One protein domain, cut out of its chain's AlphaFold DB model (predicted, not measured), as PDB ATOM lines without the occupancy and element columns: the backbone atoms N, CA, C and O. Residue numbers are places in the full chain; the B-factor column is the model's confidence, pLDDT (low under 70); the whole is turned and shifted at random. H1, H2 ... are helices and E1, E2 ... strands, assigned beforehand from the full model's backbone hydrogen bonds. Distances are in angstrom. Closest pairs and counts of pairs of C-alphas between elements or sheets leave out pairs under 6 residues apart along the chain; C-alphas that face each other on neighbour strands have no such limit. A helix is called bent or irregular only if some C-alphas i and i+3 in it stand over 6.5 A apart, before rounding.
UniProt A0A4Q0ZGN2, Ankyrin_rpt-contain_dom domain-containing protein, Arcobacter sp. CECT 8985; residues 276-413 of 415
ATOM      1  N   ASP A 276      34.637   1.723  18.126       83.38
ATOM      2  CA  ASP A 276      35.620   1.108  19.021       83.38
ATOM      3  C   ASP A 276      35.095   0.955  20.453       83.38
ATOM      4  O   ASP A 276      35.336  -0.078  21.075       83.38
ATOM      5  N   LEU A 277      34.265   1.888  20.941       88.12
ATOM      6  CA  LEU A 277      33.568   1.730  22.223       88.12
ATOM      7  C   LEU A 277      32.638   0.515  22.191       88.12
ATOM      8  O   LEU A 277      32.648  -0.287  23.125       88.12
ATOM      9  N   TYR A 278      31.850   0.359  21.119       87.62
ATOM     10  CA  TYR A 278      30.994  -0.817  20.954       87.62
ATOM     11  C   TYR A 278      31.822  -2.104  20.972       87.62
ATOM     12  O   TYR A 278      31.510  -3.019  21.733       87.62
ATOM     13  N   LYS A 279      32.892  -2.178  20.171       90.12
ATOM     14  CA  LYS A 279      33.750  -3.371  20.089       90.12
ATOM     15  C   LYS A 279      34.400  -3.701  21.426       90.12
ATOM     16  O   LYS A 279      34.364  -4.861  21.835       90.12
ATOM     17  N   ASP A 280      34.979  -2.712  22.101       94.00
ATOM     18  CA  ASP A 280      35.629  -2.895  23.398       94.00
ATOM     19  C   ASP A 280      34.629  -3.389  24.436       94.00
ATOM     20  O   ASP A 280      34.894  -4.357  25.153       94.00
ATOM     21  N   LEU A 281      33.451  -2.765  24.482       93.38
ATOM     22  CA  LEU A 281      32.430  -3.122  25.449       93.38
ATOM     23  C   LEU A 281      31.849  -4.503  25.154       93.38
ATOM     24  O   LEU A 281      31.751  -5.325  26.060       93.38
ATOM     25  N   TYR A 282      31.538  -4.792  23.889       94.44
ATOM     26  CA  TYR A 282      31.054  -6.098  23.455       94.44
ATOM     27  C   TYR A 282      32.072  -7.193  23.773       94.44
ATOM     28  O   TYR A 282      31.718  -8.202  24.375       94.44
ATOM     29  N   ASN A 283      33.354  -6.991  23.460       95.75
ATOM     30  CA  ASN A 283      34.401  -7.954  23.796       95.75
ATOM     31  C   ASN A 283      34.527  -8.196  25.303       95.75
ATOM     32  O   ASN A 283      34.799  -9.329  25.697       95.75
ATOM     33  N   GLN A 284      34.284  -7.169  26.121       96.50
ATOM     34  CA  GLN A 284      34.339  -7.255  27.576       96.50
ATOM     35  C   GLN A 284      33.176  -8.054  28.197       96.50
ATOM     36  O   GLN A 284      33.356  -8.611  29.281       96.50
ATOM     37  N   ILE A 285      31.996  -8.088  27.561       95.69
ATOM     38  CA  ILE A 285      30.769  -8.658  28.164       95.69
ATOM     39  C   ILE A 285      30.091  -9.770  27.345       95.69
ATOM     40  O   ILE A 285      29.103 -10.346  27.799       95.69
ATOM     41  N   LYS A 286      30.569 -10.078  26.129       95.94
ATOM     42  CA  LYS A 286      29.898 -11.006  25.192       95.94
ATOM     43  C   LYS A 286      29.660 -12.406  25.751       95.94
ATOM     44  O   LYS A 286      28.687 -13.046  25.362       95.94
ATOM     45  N   VAL A 287      30.536 -12.886  26.634       96.31
ATOM     46  CA  VAL A 287      30.429 -14.229  27.227       96.31
ATOM     47  C   VAL A 287      29.280 -14.277  28.235       96.31
ATOM     48  O   VAL A 287      28.581 -15.281  28.336       96.31
ATOM     49  N   GLU A 288      29.051 -13.183  28.955       96.06
ATOM     50  CA  GLU A 288      28.073 -13.097  30.032       96.06
ATOM     51  C   GLU A 288      26.691 -12.628  29.570       96.06
ATOM     52  O   GLU A 288      25.706 -12.922  30.248       96.06
ATOM     53  N   LEU A 289      26.581 -11.957  28.413       94.25
ATOM     54  CA  LEU A 289      25.298 -11.482  27.870       94.25
ATOM     55  C   LEU A 289      24.190 -12.559  27.899       94.25
ATOM     56  O   LEU A 289      23.109 -12.259  28.416       94.25
ATOM     57  N   PRO A 290      24.409 -13.817  27.446       93.31
ATOM     58  CA  PRO A 290      23.375 -14.851  27.516       93.31
ATOM     59  C   PRO A 290      23.005 -15.237  28.955       93.31
ATOM     60  O   PRO A 290      21.831 -15.449  29.251       93.31
ATOM     61  N   VAL A 291      23.993 -15.291  29.857       91.75
ATOM     62  CA  VAL A 291      23.815 -15.659  31.275       91.75
ATOM     63  C   VAL A 291      22.993 -14.605  32.011       91.75
ATOM     64  O   VAL A 291      22.115 -14.932  32.806       91.75
ATOM     65  N   TRP A 292      23.230 -13.333  31.705       91.75
ATOM     66  CA  TRP A 292      22.478 -12.209  32.259       91.75
ATOM     67  C   TRP A 292      21.117 -11.992  31.585       91.75
ATOM     68  O   TRP A 292      20.399 -11.060  31.950       91.75
ATOM     69  N   ASN A 293      20.761 -12.826  30.598       90.88
ATOM     70  CA  ASN A 293      19.609 -12.634  29.717       90.88
ATOM     71  C   ASN A 293      19.569 -11.203  29.145       90.88
ATOM     72  O   ASN A 293      18.536 -10.527  29.150       90.88
ATOM     73  N   ALA A 294      20.728 -10.724  28.696       92.75
ATOM     74  CA  ALA A 294      20.936  -9.375  28.206       92.75
ATOM     75  C   ALA A 294      21.246  -9.353  26.703       92.75
ATOM     76  O   ALA A 294      21.759 -10.312  26.131       92.75
ATOM     77  N   THR A 295      20.933  -8.238  26.050       93.50
ATOM     78  CA  THR A 295      21.300  -7.971  24.652       93.50
ATOM     79  C   THR A 295      22.008  -6.635  24.541       93.50
ATOM     80  O   THR A 295      21.623  -5.711  25.249       93.50
ATOM     81  N   PHE A 296      22.984  -6.521  23.640       91.75
ATOM     82  CA  PHE A 296      23.674  -5.266  23.348       91.75
ATOM     83  C   PHE A 296      23.405  -4.850  21.898       91.75
ATOM     84  O   PHE A 296      23.675  -5.625  20.982       91.75
ATOM     85  N   ASP A 297      22.822  -3.668  21.700       85.62
ATOM     86  CA  ASP A 297      22.536  -3.102  20.379       85.62
ATOM     87  C   ASP A 297      23.662  -2.158  19.942       85.62
ATOM     88  O   ASP A 297      23.872  -1.110  20.557       85.62
ATOM     89  N   GLU A 298      24.355  -2.516  18.856       81.38
ATOM     90  CA  GLU A 298      25.427  -1.699  18.268       81.38
ATOM     91  C   GLU A 298      24.951  -0.321  17.816       81.38
ATOM     92  O   GLU A 298      25.714   0.639  17.853       81.38
ATOM     93  N   ASN A 299      23.692  -0.221  17.387       73.25
ATOM     94  CA  ASN A 299      23.167   0.991  16.778       73.25
ATOM     95  C   ASN A 299      22.713   1.995  17.822       73.25
ATOM     96  O   ASN A 299      22.572   3.155  17.500       73.25
ATOM     97  N   ASN A 300      22.424   1.582  19.050       72.31
ATOM     98  CA  ASN A 300      21.942   2.508  20.075       72.31
ATOM     99  C   ASN A 300      22.897   2.595  21.268       72.31
ATOM    100  O   ASN A 300      22.648   3.360  22.194       72.31
ATOM    101  N   LEU A 301      23.980   1.806  21.250       83.38
ATOM    102  CA  LEU A 301      24.845   1.565  22.404       83.38
ATOM    103  C   LEU A 301      24.014   1.213  23.652       83.38
ATOM    104  O   LEU A 301      24.263   1.704  24.754       83.38
ATOM    105  N   GLU A 302      23.012   0.351  23.451       87.19
ATOM    106  CA  GLU A 302      22.016  -0.021  24.457       87.19
ATOM    107  C   GLU A 302      22.212  -1.452  24.947       87.19
ATOM    108  O   GLU A 302      22.051  -2.414  24.192       87.19
ATOM    109  N   ILE A 303      22.483  -1.609  26.240       90.69
ATOM    110  CA  ILE A 303      22.493  -2.907  26.916       90.69
ATOM    111  C   ILE A 303      21.153  -3.095  27.614       90.69
ATOM    112  O   ILE A 303      20.829  -2.392  28.566       90.69
ATOM    113  N   THR A 304      20.375  -4.069  27.154       88.75
ATOM    114  CA  THR A 304      19.048  -4.388  27.685       88.75
ATOM    115  C   THR A 304      19.081  -5.694  28.462       88.75
ATOM    116  O   THR A 304      19.217  -6.755  27.856       88.75
ATOM    117  N   PHE A 305      18.853  -5.639  29.771       88.38
ATOM    118  CA  PHE A 305      18.600  -6.805  30.615       88.38
ATOM    119  C   PHE A 305      17.128  -7.197  30.515       88.38
ATOM    120  O   PHE A 305      16.231  -6.404  30.820       88.38
ATOM    121  N   LYS A 306      16.863  -8.428  30.077       84.00
ATOM    122  CA  LYS A 306      15.515  -8.983  29.945       84.00
ATOM    123  C   LYS A 306      15.269  -9.901  31.137       84.00
ATOM    124  O   LYS A 306      16.076 -10.776  31.426       84.00
ATOM    125  N   ASN A 307      14.140  -9.773  31.822       75.06
ATOM    126  CA  ASN A 307      13.721 -10.779  32.795       75.06
ATOM    127  C   ASN A 307      12.247 -11.124  32.582       75.06
ATOM    128  O   ASN A 307      11.418 -10.259  32.315       75.06
ATOM    129  N   LYS A 308      11.915 -12.418  32.658       67.06
ATOM    130  CA  LYS A 308      10.518 -12.874  32.601       67.06
ATOM    131  C   LYS A 308       9.750 -12.473  33.869       67.06
ATOM    132  O   LYS A 308       8.538 -12.304  33.817       67.06
ATOM    133  N   LYS A 309      10.445 -12.315  35.001       73.19
ATOM    134  CA  LYS A 309       9.909 -11.846  36.289       73.19
ATOM    135  C   LYS A 309      10.402 -10.423  36.577       73.19
ATOM    136  O   LYS A 309      11.346  -9.969  35.948       73.19
ATOM    137  N   SER A 310       9.787  -9.757  37.552       74.44
ATOM    138  CA  SER A 310      10.243  -8.437  38.013       74.44
ATOM    139  C   SER A 310      11.671  -8.498  38.582       74.44
ATOM    140  O   SER A 310      12.012  -9.470  39.266       74.44
ATOM    141  N   PHE A 311      12.487  -7.477  38.323       78.38
ATOM    142  CA  PHE A 311      13.793  -7.227  38.946       78.38
ATOM    143  C   PHE A 311      13.681  -6.814  40.421       78.38
ATOM    144  O   PHE A 311      14.657  -6.932  41.169       78.38
ATOM    145  N   PHE A 312      12.492  -6.386  40.852       78.31
ATOM    146  CA  PHE A 312      12.205  -5.950  42.213       78.31
ATOM    147  C   PHE A 312      11.302  -6.942  42.965       78.31
ATOM    148  O   PHE A 312      10.539  -7.722  42.389       78.31
ATOM    149  N   TYR A 313      11.421  -6.944  44.288       76.56
ATOM    150  CA  TYR A 313      10.512  -7.599  45.223       76.56
ATOM    151  C   TYR A 313      10.373  -6.701  46.447       76.56
ATOM    152  O   TYR A 313      11.399  -6.304  46.998       76.56
ATOM    153  N   GLU A 314       9.136  -6.364  46.829       75.19
ATOM    154  CA  GLU A 314       8.852  -5.433  47.934       75.19
ATOM    155  C   GLU A 314       9.766  -4.206  47.882       75.19
ATOM    156  O   GLU A 314      10.539  -3.928  48.800       75.19
ATOM    157  N   ASP A 315       9.756  -3.515  46.742       72.69
ATOM    158  CA  ASP A 315      10.525  -2.291  46.554       72.69
ATOM    159  C   ASP A 315      12.057  -2.427  46.584       72.69
ATOM    160  O   ASP A 315      12.749  -1.410  46.499       72.69
ATOM    161  N   LYS A 316      12.612  -3.642  46.639       78.50
ATOM    162  CA  LYS A 316      14.060  -3.905  46.682       78.50
ATOM    163  C   LYS A 316      14.530  -4.675  45.455       78.50
ATOM    164  O   LYS A 316      13.826  -5.544  44.951       78.50
ATOM    165  N   ILE A 317      15.755  -4.399  45.004       83.62
ATOM    166  CA  ILE A 317      16.394  -5.175  43.933       83.62
ATOM    167  C   ILE A 317      16.609  -6.611  44.416       83.62
ATOM    168  O   ILE A 317      17.192  -6.827  45.485       83.62
ATOM    169  N   LYS A 318      16.169  -7.586  43.617       86.62
ATOM    170  CA  LYS A 318      16.362  -9.012  43.904       86.62
ATOM    171  C   LYS A 318      17.837  -9.392  43.942       86.62
ATOM    172  O   LYS A 318      18.633  -8.896  43.148       86.62
ATOM    173  N   THR A 319      18.174 -10.337  44.815       88.31
ATOM    174  CA  THR A 319      19.539 -10.853  44.986       88.31
ATOM    175  C   THR A 319      20.146 -11.343  43.673       88.31
ATOM    176  O   THR A 319      21.261 -10.956  43.346       88.31
ATOM    177  N   ASP A 320      19.394 -12.092  42.867       87.06
ATOM    178  CA  ASP A 320      19.902 -12.619  41.594       87.06
ATOM    179  C   ASP A 320      20.295 -11.500  40.618       87.06
ATOM    180  O   ASP A 320      21.289 -11.607  39.906       87.06
ATOM    181  N   PHE A 321      19.556 -10.386  40.614       87.44
ATOM    182  CA  PHE A 321      19.898  -9.242  39.770       87.44
ATOM    183  C   PHE A 321      21.037  -8.403  40.351       87.44
ATOM    184  O   PHE A 321      21.857  -7.890  39.597       87.44
ATOM    185  N   LYS A 322      21.148  -8.312  41.682       89.81
ATOM    186  CA  LYS A 322      22.319  -7.712  42.339       89.81
ATOM    187  C   LYS A 322      23.612  -8.409  41.921       89.81
ATOM    188  O   LYS A 322      24.551  -7.725  41.544       89.81
ATOM    189  N   ILE A 323      23.616  -9.744  41.879       90.50
ATOM    190  CA  ILE A 323      24.765 -10.534  41.402       90.50
ATOM    191  C   ILE A 323      25.132 -10.154  39.960       90.50
ATOM    192  O   ILE A 323      26.307  -9.974  39.648       90.50
ATOM    193  N   ILE A 324      24.133  -9.992  39.085       91.81
ATOM    194  CA  ILE A 324      24.351  -9.553  37.700       91.81
ATOM    195  C   ILE A 324      24.975  -8.153  37.667       91.81
ATOM    196  O   ILE A 324      25.983  -7.954  36.992       91.81
ATOM    197  N   LEU A 325      24.421  -7.193  38.413       89.81
ATOM    198  CA  LEU A 325      24.939  -5.823  38.474       89.81
ATOM    199  C   LEU A 325      26.362  -5.769  39.045       89.81
ATOM    200  O   LEU A 325      27.207  -5.073  38.485       89.81
ATOM    201  N   ASP A 326      26.654  -6.537  40.094       91.56
ATOM    202  CA  ASP A 326      27.979  -6.602  40.720       91.56
ATOM    203  C   ASP A 326      29.058  -7.088  39.742       91.56
ATOM    204  O   ASP A 326      30.210  -6.662  39.821       91.56
ATOM    205  N   GLN A 327      28.694  -7.949  38.786       92.56
ATOM    206  CA  GLN A 327      29.598  -8.427  37.739       92.56
ATOM    207  C   GLN A 327      29.663  -7.483  36.533       92.56
ATOM    208  O   GLN A 327      30.741  -7.242  35.983       92.56
ATOM    209  N   PHE A 328      28.511  -6.977  36.095       93.38
ATOM    210  CA  PHE A 328      28.380  -6.151  34.900       93.38
ATOM    211  C   PHE A 328      29.018  -4.776  35.083       93.38
ATOM    212  O   PHE A 328      29.780  -4.323  34.231       93.38
ATOM    213  N   ILE A 329      28.733  -4.110  36.197       91.25
ATOM    214  CA  ILE A 329      28.998  -2.681  36.364       91.25
ATOM    215  C   ILE A 329      30.493  -2.363  36.414       91.25
ATOM    216  O   ILE A 329      30.913  -1.465  35.688       91.25
ATOM    217  N   PRO A 330      31.346  -3.107  37.145       91.56
ATOM    218  CA  PRO A 330      32.789  -2.884  37.083       91.56
ATOM    219  C   PRO A 330      33.354  -3.046  35.666       91.56
ATOM    220  O   PRO A 330      34.168  -2.230  35.237       91.56
ATOM    221  N   LYS A 331      32.888  -4.055  34.917       94.06
ATOM    222  CA  LYS A 331      33.294  -4.288  33.523       94.06
ATOM    223  C   LYS A 331      32.857  -3.134  32.624       94.06
ATOM    224  O   LYS A 331      33.676  -2.583  31.897       94.06
ATOM    225  N   TYR A 332      31.596  -2.735  32.738       92.94
ATOM    226  CA  TYR A 332      31.006  -1.636  31.987       92.94
ATOM    227  C   TYR A 332      31.749  -0.316  32.240       92.94
ATOM    228  O   TYR A 332      32.267   0.281  31.299       92.94
ATOM    229  N   ILE A 333      31.914   0.078  33.511       90.44
ATOM    230  CA  ILE A 333      32.640   1.297  33.900       90.44
ATOM    231  C   ILE A 333      34.094   1.264  33.413       90.44
ATOM    232  O   ILE A 333      34.580   2.265  32.894       90.44
ATOM    233  N   SER A 334      34.784   0.122  33.516       91.44
ATOM    234  CA  SER A 334      36.190   0.017  33.095       91.44
ATOM    235  C   SER A 334      36.420   0.306  31.607       91.44
ATOM    236  O   SER A 334      37.490   0.786  31.233       91.44
ATOM    237  N   VAL A 335      35.425   0.025  30.760       93.56
ATOM    238  CA  VAL A 335      35.502   0.279  29.320       93.56
ATOM    239  C   VAL A 335      35.101   1.712  29.019       93.56
ATOM    240  O   VAL A 335      35.893   2.448  28.436       93.56
ATOM    241  N   ILE A 336      33.908   2.133  29.445       89.88
ATOM    242  CA  ILE A 336      33.377   3.457  29.093       89.88
ATOM    243  C   ILE A 336      34.256   4.588  29.638       89.88
ATOM    244  O   ILE A 336      34.362   5.637  29.013       89.88
ATOM    245  N   LYS A 337      34.971   4.356  30.749       87.81
ATOM    246  CA  LYS A 337      35.912   5.328  31.308       87.81
ATOM    247  C   LYS A 337      37.065   5.665  30.357       87.81
ATOM    248  O   LYS A 337      37.530   6.797  30.365       87.81
ATOM    249  N   LYS A 338      37.486   4.738  29.487       89.44
ATOM    250  CA  LYS A 338      38.491   5.009  28.437       89.44
ATOM    251  C   LYS A 338      38.004   6.036  27.408       89.44
ATOM    252  O   LYS A 338      38.812   6.656  26.725       89.44
ATOM    253  N   TYR A 339      36.688   6.202  27.306       87.06
ATOM    254  CA  TYR A 339      36.007   7.087  26.370       87.06
ATOM    255  C   TYR A 339      35.352   8.273  27.092       87.06
ATOM    256  O   TYR A 339      34.462   8.904  26.533       87.06
ATOM    257  N   GLU A 340      35.778   8.596  28.318       82.62
ATOM    258  CA  GLU A 340      35.086   9.570  29.170       82.62
ATOM    259  C   GLU A 340      34.912  10.960  28.553       82.62
ATOM    260  O   GLU A 340      33.869  11.567  28.748       82.62
ATOM    261  N   ASP A 341      35.885  11.431  27.773       74.25
ATOM    262  CA  ASP A 341      35.825  12.740  27.110       74.25
ATOM    263  C   ASP A 341      34.827  12.772  25.943       74.25
ATOM    264  O   ASP A 341      34.552  13.828  25.382       74.25
ATOM    265  N   GLN A 342      34.347  11.603  25.518       75.69
ATOM    266  CA  GLN A 342      33.437  11.435  24.387       75.69
ATOM    267  C   GLN A 342      32.028  11.073  24.845       75.69
ATOM    268  O   GLN A 342      31.099  11.197  24.059       75.69
ATOM    269  N   ILE A 343      31.857  10.612  26.084       76.62
ATOM    270  CA  ILE A 343      30.562  10.227  26.640       76.62
ATOM    271  C   ILE A 343      29.939  11.447  27.312       76.62
ATOM    272  O   ILE A 343      30.527  12.037  28.213       76.62
ATOM    273  N   VAL A 344      28.739  11.804  26.864       68.12
ATOM    274  CA  VAL A 344      27.908  12.868  27.437       68.12
ATOM    275  C   VAL A 344      27.135  12.326  28.626       68.12
ATOM    276  O   VAL A 344      27.230  12.880  29.712       68.12
ATOM    277  N   ASN A 345      26.401  11.229  28.412       70.38
ATOM    278  CA  ASN A 345      25.530  10.618  29.408       70.38
ATOM    279  C   ASN A 345      25.538   9.090  29.289       70.38
ATOM    280  O   ASN A 345      25.866   8.498  28.265       70.38
ATOM    281  N   VAL A 346      25.102   8.442  30.355       76.94
ATOM    282  CA  VAL A 346      24.731   7.039  30.439       76.94
ATOM    283  C   VAL A 346      23.341   7.006  31.053       76.94
ATOM    284  O   VAL A 346      23.152   7.276  32.234       76.94
ATOM    285  N   ILE A 347      22.340   6.684  30.257       72.69
ATOM    286  CA  ILE A 347      20.957   6.689  30.699       72.69
ATOM    287  C   ILE A 347      20.574   5.293  31.185       72.69
ATOM    288  O   ILE A 347      20.741   4.309  30.462       72.69
ATOM    289  N   ILE A 348      20.033   5.201  32.403       75.38
ATOM    290  CA  ILE A 348      19.433   3.973  32.931       75.38
ATOM    291  C   ILE A 348      17.917   4.099  32.877       75.38
ATOM    292  O   ILE A 348      17.317   4.890  33.602       75.38
ATOM    293  N   VAL A 349      17.288   3.258  32.062       71.06
ATOM    294  CA  VAL A 349      15.830   3.200  31.929       71.06
ATOM    295  C   VAL A 349      15.310   1.913  32.555       71.06
ATOM    296  O   VAL A 349      15.844   0.829  32.317       71.06
ATOM    297  N   SER A 350      14.232   2.014  33.334       69.69
ATOM    298  CA  SER A 350      13.477   0.861  33.825       69.69
ATOM    299  C   SER A 350      11.984   1.077  33.617       69.69
ATOM    300  O   SER A 350      11.457   2.135  33.944       69.69
ATOM    301  N   ASN A 351      11.299   0.051  33.111       61.94
ATOM    302  CA  ASN A 351       9.850   0.085  32.878       61.94
ATOM    303  C   ASN A 351       9.053  -0.692  33.937       61.94
ATOM    304  O   ASN A 351       7.881  -1.008  33.723       61.94
ATOM    305  N   GLU A 352       9.673  -1.039  35.070       63.25
ATOM    306  CA  GLU A 352       8.997  -1.797  36.124       63.25
ATOM    307  C   GLU A 352       8.158  -0.907  37.046       63.25
ATOM    308  O   GLU A 352       8.673   0.035  37.656       63.25
ATOM    309  N   LYS A 353       6.873  -1.265  37.188       57.06
ATOM    310  CA  LYS A 353       5.970  -0.750  38.227       57.06
ATOM    311  C   LYS A 353       6.409  -1.276  39.584       57.06
ATOM    312  O   LYS A 353       6.373  -2.481  39.819       57.06
ATOM    313  N   VAL A 354       6.801  -0.363  40.462       55.31
ATOM    314  CA  VAL A 354       7.299  -0.695  41.799       55.31
ATOM    315  C   VAL A 354       6.139  -0.864  42.801       55.31
ATOM    316  O   VAL A 354       6.226  -1.726  43.665       55.31
ATOM    317  N   SER A 355       4.996  -0.183  42.612       52.44
ATOM    318  CA  SER A 355       3.772  -0.383  43.412       52.44
ATOM    319  C   SER A 355       2.485  -0.017  42.639       52.44
ATOM    320  O   SER A 355       2.551   0.504  41.523       52.44
ATOM    321  N   LYS A 356       1.301  -0.333  43.199       51.34
ATOM    322  CA  LYS A 356      -0.017   0.029  42.622       51.34
ATOM    323  C   LYS A 356      -0.413   1.494  42.860       51.34
ATOM    324  O   LYS A 356      -1.229   1.994  42.090       51.34
ATOM    325  N   ASP A 357       0.176   2.158  43.854       50.72
ATOM    326  CA  ASP A 357      -0.307   3.453  44.357       50.72
ATOM    327  C   ASP A 357       0.583   4.649  43.985       50.72
ATOM    328  O   ASP A 357       0.170   5.793  44.151       50.72
ATOM    329  N   GLU A 358       1.765   4.427  43.404       41.78
ATOM    330  CA  GLU A 358       2.638   5.512  42.945       41.78
ATOM    331  C   GLU A 358       3.084   5.276  41.497       41.78
ATOM    332  O   GLU A 358       3.579   4.209  41.128       41.78
ATOM    333  N   GLY A 359       2.853   6.278  40.647       45.88
ATOM    334  CA  GLY A 359       3.181   6.242  39.224       45.88
ATOM    335  C   GLY A 359       4.648   5.875  38.957       45.88
ATOM    336  O   GLY A 359       5.549   6.255  39.697       45.88
ATOM    337  N   ASN A 360       4.863   5.121  37.877       47.84
ATOM    338  CA  ASN A 360       6.150   4.674  37.324       47.84
ATOM    339  C   ASN A 360       7.309   5.685  37.473       47.84
ATOM    340  O   ASN A 360       7.466   6.476  36.557       47.84
ATOM    341  N   ILE A 361       8.139   5.635  38.529       50.28
ATOM    342  CA  ILE A 361       9.490   6.268  38.570       50.28
ATOM    343  C   ILE A 361      10.454   5.625  39.613       50.28
ATOM    344  O   ILE A 361      11.660   5.845  39.560       50.28
ATOM    345  N   ALA A 362      10.010   4.764  40.538       51.78
ATOM    346  CA  ALA A 362      10.848   4.350  41.681       51.78
ATOM    347  C   ALA A 362      11.934   3.270  41.417       51.78
ATOM    348  O   ALA A 362      12.626   2.883  42.355       51.78
ATOM    349  N   SER A 363      12.104   2.740  40.199       61.12
ATOM    350  CA  SER A 363      12.984   1.584  39.914       61.12
ATOM    351  C   SER A 363      14.388   1.957  39.413       61.12
ATOM    352  O   SER A 363      15.369   1.395  39.902       61.12
ATOM    353  N   ALA A 364      14.521   2.916  38.490       64.94
ATOM    354  CA  ALA A 364      15.823   3.324  37.937       64.94
ATOM    355  C   ALA A 364      16.729   3.978  38.997       64.94
ATOM    356  O   ALA A 364      17.900   3.619  39.119       64.94
ATOM    357  N   GLU A 365      16.158   4.845  39.839       67.94
ATOM    358  CA  GLU A 365      16.865   5.466  40.966       67.94
ATOM    359  C   GLU A 365      17.392   4.414  41.951       67.94
ATOM    360  O   GLU A 365      18.523   4.495  42.416       67.94
ATOM    361  N   LYS A 366      16.616   3.359  42.236       75.00
ATOM    362  CA  LYS A 366      17.056   2.279  43.133       75.00
ATOM    363  C   LYS A 366      18.212   1.480  42.544       75.00
ATOM    364  O   LYS A 366      19.129   1.126  43.284       75.00
ATOM    365  N   VAL A 367      18.183   1.204  41.235       76.31
ATOM    366  CA  VAL A 367      19.324   0.594  40.533       76.31
ATOM    367  C   VAL A 367      20.537   1.494  40.692       76.31
ATOM    368  O   VAL A 367      21.547   1.026  41.198       76.31
ATOM    369  N   TYR A 368      20.416   2.781  40.380       73.50
ATOM    370  CA  TYR A 368      21.494   3.756  40.536       73.50
ATOM    371  C   TYR A 368      22.066   3.809  41.964       73.50
ATOM    372  O   TYR A 368      23.275   3.671  42.146       73.50
ATOM    373  N   GLN A 369      21.219   3.915  42.990       75.12
ATOM    374  CA  GLN A 369      21.660   3.906  44.389       75.12
ATOM    375  C   GLN A 369      22.380   2.608  44.758       75.12
ATOM    376  O   GLN A 369      23.341   2.621  45.526       75.12
ATOM    377  N   TYR A 370      21.963   1.476  44.189       83.31
ATOM    378  CA  TYR A 370      22.701   0.230  44.334       83.31
ATOM    379  C   TYR A 370      24.076   0.304  43.655       83.31
ATOM    380  O   TYR A 370      25.069  -0.046  44.290       83.31
ATOM    381  N   LEU A 371      24.156   0.827  42.423       78.56
ATOM    382  CA  LEU A 371      25.408   0.957  41.663       78.56
ATOM    383  C   LEU A 371      26.487   1.716  42.433       78.56
ATOM    384  O   LEU A 371      27.635   1.275  42.472       78.56
ATOM    385  N   LYS A 372      26.116   2.825  43.084       72.38
ATOM    386  CA  LYS A 372      27.037   3.655  43.881       72.38
ATOM    387  C   LYS A 372      27.690   2.902  45.041       72.38
ATOM    388  O   LYS A 372      28.758   3.295  45.498       72.38
ATOM    389  N   ASN A 373      27.046   1.839  45.520       78.81
ATOM    390  CA  ASN A 373      27.450   1.091  46.706       78.81
ATOM    391  C   ASN A 373      28.070  -0.280  46.380       78.81
ATOM    392  O   ASN A 373      28.389  -1.038  47.301       78.81
ATOM    393  N   ILE A 374      28.254  -0.614  45.097       83.50
ATOM    394  CA  ILE A 374      28.939  -1.847  44.690       83.50
ATOM    395  C   ILE A 374      30.379  -1.804  45.212       83.50
ATOM    396  O   ILE A 374      31.144  -0.885  44.913       83.50
ATOM    397  N   LYS A 375      30.768  -2.827  45.985       82.81
ATOM    398  CA  LYS A 375      32.117  -2.963  46.555       82.81
ATOM    399  C   LYS A 375      33.126  -3.335  45.467       82.81
ATOM    400  O   LYS A 375      33.490  -4.495  45.308       82.81
ATOM    401  N   SER A 376      33.575  -2.338  44.713       84.94
ATOM    402  CA  SER A 376      34.576  -2.478  43.657       84.94
ATOM    403  C   SER A 376      35.485  -1.256  43.635       84.94
ATOM    404  O   SER A 376      35.001  -0.125  43.618       84.94
ATOM    405  N   SER A 377      36.802  -1.481  43.587       83.88
ATOM    406  CA  SER A 377      37.798  -0.403  43.512       83.88
ATOM    407  C   SER A 377      37.633   0.458  42.256       83.88
ATOM    408  O   SER A 377      37.883   1.660  42.286       83.88
ATOM    409  N   ILE A 378      37.155  -0.137  41.157       84.94
ATOM    410  CA  ILE A 378      36.838   0.573  39.910       84.94
ATOM    411  C   ILE A 378      35.693   1.560  40.143       84.94
ATOM    412  O   ILE A 378      35.744   2.682  39.650       84.94
ATOM    413  N   ILE A 379      34.681   1.168  40.916       83.00
ATOM    414  CA  ILE A 379      33.517   2.012  41.198       83.00
ATOM    415  C   ILE A 379      33.884   3.102  42.195       83.00
ATOM    416  O   ILE A 379      33.661   4.274  41.901       83.00
ATOM    417  N   SER A 380      34.539   2.755  43.308       80.19
ATOM    418  CA  SER A 380      34.947   3.729  44.327       80.19
ATOM    419  C   SER A 380      35.875   4.816  43.772       80.19
ATOM    420  O   SER A 380      35.748   5.978  44.144       80.19
ATOM    421  N   SER A 381      36.768   4.468  42.842       79.69
ATOM    422  CA  SER A 381      37.683   5.429  42.207       79.69
ATOM    423  C   SER A 381      37.019   6.300  41.135       79.69
ATOM    424  O   SER A 381      37.609   7.289  40.709       79.69
ATOM    425  N   ASN A 382      35.801   5.961  40.691       77.06
ATOM    426  CA  ASN A 382      35.085   6.663  39.622       77.06
ATOM    427  C   ASN A 382      33.721   7.228  40.055       77.06
ATOM    428  O   ASN A 382      32.972   7.685  39.194       77.06
ATOM    429  N   VAL A 383      33.398   7.253  41.356       73.19
ATOM    430  CA  VAL A 383      32.088   7.703  41.881       73.19
ATOM    431  C   VAL A 383      31.684   9.064  41.318       73.19
ATOM    432  O   VAL A 383      30.598   9.198  40.771       73.19
ATOM    433  N   MET A 384      32.592  10.038  41.344       69.38
ATOM    434  CA  MET A 384      32.359  11.386  40.812       69.38
ATOM    435  C   MET A 384      31.955  11.399  39.332       69.38
ATOM    436  O   MET A 384      31.108  12.184  38.912       69.38
ATOM    437  N   TRP A 385      32.576  10.537  38.524       76.06
ATOM    438  CA  TRP A 385      32.272  10.428  37.099       76.06
ATOM    439  C   TRP A 385      30.944   9.694  36.877       76.06
ATOM    440  O   TRP A 385      30.138  10.115  36.055       76.06
ATOM    441  N   ILE A 386      30.682   8.638  37.650       73.19
ATOM    442  CA  ILE A 386      29.425   7.878  37.621       73.19
ATOM    443  C   ILE A 386      28.246   8.787  37.986       73.19
ATOM    444  O   ILE A 386      27.233   8.790  37.297       73.19
ATOM    445  N   GLU A 387      28.382   9.601  39.032       69.31
ATOM    446  CA  GLU A 387      27.353  10.555  39.451       69.31
ATOM    447  C   GLU A 387      27.110  11.657  38.418       69.31
ATOM    448  O   GLU A 387      25.973  12.091  38.257       69.31
ATOM    449  N   LYS A 388      28.163  12.089  37.710       66.75
ATOM    450  CA  LYS A 388      28.053  13.087  36.642       66.75
ATOM    451  C   LYS A 388      27.344  12.541  35.404       66.75
ATOM    452  O   LYS A 388      26.676  13.317  34.745       66.75
ATOM    453  N   ASN A 389      27.534  11.272  35.052       70.12
ATOM    454  CA  ASN A 389      27.137  10.783  33.731       70.12
ATOM    455  C   ASN A 389      25.951   9.818  33.767       70.12
ATOM    456  O   ASN A 389      25.330   9.631  32.733       70.12
ATOM    457  N   ILE A 390      25.611   9.199  34.902       69.56
ATOM    458  CA  ILE A 390      24.508   8.232  34.952       69.56
ATOM    459  C   ILE A 390      23.175   8.922  35.297       69.56
ATOM    460  O   ILE A 390      22.933   9.235  36.462       69.56
ATOM    461  N   PHE A 391      22.297   9.111  34.304       60.09
ATOM    462  CA  PHE A 391      20.969   9.727  34.459       60.09
ATOM    463  C   PHE A 391      19.831   8.707  34.387       60.09
ATOM    464  O   PHE A 391      19.849   7.828  33.528       60.09
ATOM    465  N   PRO A 392      18.779   8.831  35.207       47.66
ATOM    466  CA  PRO A 392      17.483   8.275  34.854       47.66
ATOM    467  C   PRO A 392      16.804   9.204  33.838       47.66
ATOM    468  O   PRO A 392      16.651  10.394  34.101       47.66
ATOM    469  N   GLU A 393      16.377   8.673  32.694       45.50
ATOM    470  CA  GLU A 393      15.463   9.380  31.791       45.50
ATOM    471  C   GLU A 393      14.060   8.764  31.898       45.50
ATOM    472  O   GLU A 393      13.881   7.544  31.840       45.50
ATOM    473  N   GLU A 394      13.050   9.622  32.064       38.25
ATOM    474  CA  GLU A 394      11.640   9.283  31.860       38.25
ATOM    475  C   GLU A 394      11.367   9.143  30.356       38.25
ATOM    476  O   GLU A 394      11.154  10.139  29.666       38.25
ATOM    477  N   LEU A 395      11.259   7.918  29.835       38.66
ATOM    478  CA  LEU A 395      10.657   7.722  28.515       38.66
ATOM    479  C   LEU A 395       9.130   7.686  28.626       38.66
ATOM    480  O   LEU A 395       8.510   6.648  28.857       38.66
ATOM    481  N   LYS A 396       8.504   8.840  28.371       35.88
ATOM    482  CA  LYS A 396       7.136   8.896  27.842       35.88
ATOM    483  C   LYS A 396       7.178   8.560  26.351       35.88
ATOM    484  O   LYS A 396       7.115   9.446  25.509       35.88
ATOM    485  N   SER A 397       7.240   7.279  26.001       32.81
ATOM    486  CA  SER A 397       6.847   6.851  24.659       32.81
ATOM    487  C   SER A 397       5.819   5.733  24.760       32.81
ATOM    488  O   SER A 397       5.984   4.732  25.455       32.81
ATOM    489  N   SER A 398       4.704   5.920  24.056       35.81
ATOM    490  CA  SER A 398       3.595   4.964  23.967       35.81
ATOM    491  C   SER A 398       3.975   3.636  23.279       35.81
ATOM    492  O   SER A 398       3.095   2.822  23.008       35.81
ATOM    493  N   GLU A 399       5.262   3.414  22.987       39.72
ATOM    494  CA  GLU A 399       5.804   2.234  22.305       39.72
ATOM    495  C   GLU A 399       6.428   1.204  23.266       39.72
ATOM    496  O   GLU A 399       6.641   0.064  22.859       39.72
ATOM    497  N   VAL A 400       6.651   1.533  24.549       42.31
ATOM    498  CA  VAL A 400       7.178   0.573  25.543       42.31
ATOM    499  C   VAL A 400       6.086   0.098  26.498       42.31
ATOM    500  O   VAL A 400       6.171   0.217  27.718       42.31
ATOM    501  N   GLN A 401       5.009  -0.439  25.937       41.94
ATOM    502  CA  GLN A 401       3.964  -1.073  26.735       41.94
ATOM    503  C   GLN A 401       4.388  -2.510  27.112       41.94
ATOM    504  O   GLN A 401       4.703  -3.323  26.247       41.94
ATOM    505  N   ASN A 402       4.368  -2.818  28.418       48.41
ATOM    506  CA  ASN A 402       4.415  -4.163  29.023       48.41
ATOM    507  C   ASN A 402       5.720  -4.991  28.941       48.41
ATOM    508  O   ASN A 402       5.663  -6.167  28.583       48.41
ATOM    509  N   MET A 403       6.889  -4.471  29.354       51.97
ATOM    510  CA  MET A 403       8.079  -5.330  29.542       51.97
ATOM    511  C   MET A 403       8.910  -5.015  30.804       51.97
ATOM    512  O   MET A 403       9.325  -3.880  31.012       51.97
ATOM    513  N   ASN A 404       9.221  -6.060  31.589       66.12
ATOM    514  CA  ASN A 404      10.144  -6.058  32.738       66.12
ATOM    515  C   ASN A 404      11.605  -5.989  32.249       66.12
ATOM    516  O   ASN A 404      12.273  -7.015  32.077       66.12
ATOM    517  N   LYS A 405      12.075  -4.786  31.906       76.12
ATOM    518  CA  LYS A 405      13.408  -4.551  31.325       76.12
ATOM    519  C   LYS A 405      14.139  -3.411  32.028       76.12
ATOM    520  O   LYS A 405      13.507  -2.445  32.458       76.12
ATOM    521  N   ILE A 406      15.463  -3.532  32.082       78.62
ATOM    522  CA  ILE A 406      16.394  -2.461  32.462       78.62
ATOM    523  C   ILE A 406      17.346  -2.227  31.288       78.62
ATOM    524  O   ILE A 406      17.873  -3.192  30.734       78.62
ATOM    525  N   ILE A 407      17.538  -0.969  30.900       80.62
ATOM    526  CA  ILE A 407      18.342  -0.564  29.743       80.62
ATOM    527  C   ILE A 407      19.426   0.404  30.211       80.62
ATOM    528  O   ILE A 407      19.117   1.357  30.917       80.62
ATOM    529  N   PHE A 408      20.670   0.161  29.806       84.56
ATOM    530  CA  PHE A 408      21.784   1.101  29.907       84.56
ATOM    531  C   PHE A 408      22.082   1.626  28.506       84.56
ATOM    532  O   PHE A 408      22.503   0.848  27.651       84.56
ATOM    533  N   LYS A 409      21.858   2.915  28.271       81.88
ATOM    534  CA  LYS A 409      22.055   3.591  26.985       81.88
ATOM    535  C   LYS A 409      23.207   4.580  27.105       81.88
ATOM    536  O   LYS A 409      23.214   5.374  28.036       81.88
ATOM    537  N   ILE A 410      24.175   4.545  26.198       79.44
ATOM    538  CA  ILE A 410      25.291   5.505  26.197       79.44
ATOM    539  C   ILE A 410      24.968   6.639  25.233       79.44
ATOM    540  O   ILE A 410      24.547   6.378  24.114       79.44
ATOM    541  N   GLU A 411      25.192   7.878  25.656       73.25
ATOM    542  CA  GLU A 411      25.165   9.082  24.829       73.25
ATOM    543  C   GLU A 411      26.566   9.621  24.630       73.25
ATOM    544  O   GLU A 411      27.275   9.852  25.608       73.25
ATOM    545  N   VAL A 412      26.975   9.804  23.374       69.94
ATOM    546  CA  VAL A 412      28.284  10.370  23.038       69.94
ATOM    547  C   VAL A 412      28.148  11.759  22.418       69.94
ATOM    548  O   VAL A 412      27.087  12.129  21.934       69.94
ATOM    549  N   THR A 413      29.216  12.550  22.452       59.94
ATOM    550  CA  THR A 413      29.333  13.837  21.751       59.94
ATOM    551  C   THR A 413      30.426  13.743  20.705       59.94
ATOM    552  O   THR A 413      31.395  13.000  20.859       59.94
TER     553      THR A 413
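Overview. This is residues 276 to 413 of the 415 residues of the protein "Ankyrin_rpt-contain_dom domain-containing protein" of Arcobacter sp. CECT 8985 (UniProt A0A4Q0ZGN2). A twisted sheet of five strands has helices over one face: H1 over the E1 edge, H3 over E3 and E4, and the long H2 between them, grazing the sheet, while no named helix covers the other face. Short H4 packs on H2, and three long links, residues 307 to 318, 351 to 363 and 393 to 404, reach past the same end of the sheet. The printed part has 138 residues, with five named helices and five named strands in the order H1, E1, E2, H2, E3, H3, H4, H5, E4, E5. The mixed sheet runs E1, E2, E5, E3, E4, and the class is mixed, helices and strands. The whole is compact, with a radius of gyration of the C-alphas of 14.4 A and spans of 42 by 32 by 29 A.

Along the chain. Find C-alpha 276 at (35.620, 1.108, 19.021); from there H1 runs through residues 276 to 285, 14.2 A. Read on to E1, residues 294 to 297, 10.2 A, and E2, residues 302 to 306, 12.4 A. At C-alpha 319, (19.539, -10.853, 44.986), begins H2, residues 319 to 339, 30.7 A; it has a kink of 32 degrees near residue 330 and is neither bent nor irregular, but only just: C-alphas 327 and 330 are 6.4 A apart. E3, residues 343 to 350, measures 20.8 A. Then come H3, residues 364 to 372, 12.7 A; H4, residues 377 to 380, 5.1 A; H5, residues 383 to 389, 10.0 A; and E4, residues 390 to 392, 7.0 A. E5, residues 405 to 412, covers 22.6 A and ends with C-alpha 412 at (28.284, 10.370, 23.038).

Arrangement. Start at edge strand E1, which forms a hairpin with E2; look at N 295 and O 304, 2.9 A apart. E2 is antiparallel to E5, with N 303 and O 408 at 2.8 A. E5 is antiparallel to E3, with N 347 and O 409 at 2.7 A. E3 is parallel to edge strand E4, with N 391 and O 346 at 2.9 A; E3, H3, H4, H5 and E4 make a strand-helix-strand unit, two parallel neighbour strands with helices between. E2, H2 and E3 make a split one, with E5 between the strands and a right-handed crossover. H1 is on the sheet at a height of 10.4 A, over E1 and, only just, E2, with 3 of its C-alphas falling on E2. On the same face H3 lies over E3 and E4 at a height of 9.1 A; on the local plane it runs along E3 at 19 degrees. H2 only grazes the sheet with residues 321 to 339, and H5 with residues 386 to 389. H2 touches H1 at a shallow tilt of 29 degrees, opposite ways; their closest C-alphas, of Val 335 and Leu 281, are 6.0 A apart. With residues 330 to 334 alone H2 touches H4, closest at the C-alphas of Pro 330 and Ile 378, 6.0 A. H1 and H3 are apart. In H1, H3 and H5 every O i to N i+4 pair is within hydrogen-bond range, in H2 13 of 17, and H4 is too short for such a pair.

Size, cuts and confidence. The C-alphas farthest apart, of Asp 276 and Asp 357, are 44.0 A from each other. The printed part has no cut. The links E2 to H2, E3 to H3 and E4 to E5 are long. The model's mean pLDDT over the printed part is 75.9; look for values under 70 in 38 residues, among them 350 to 365 and 390 to 404.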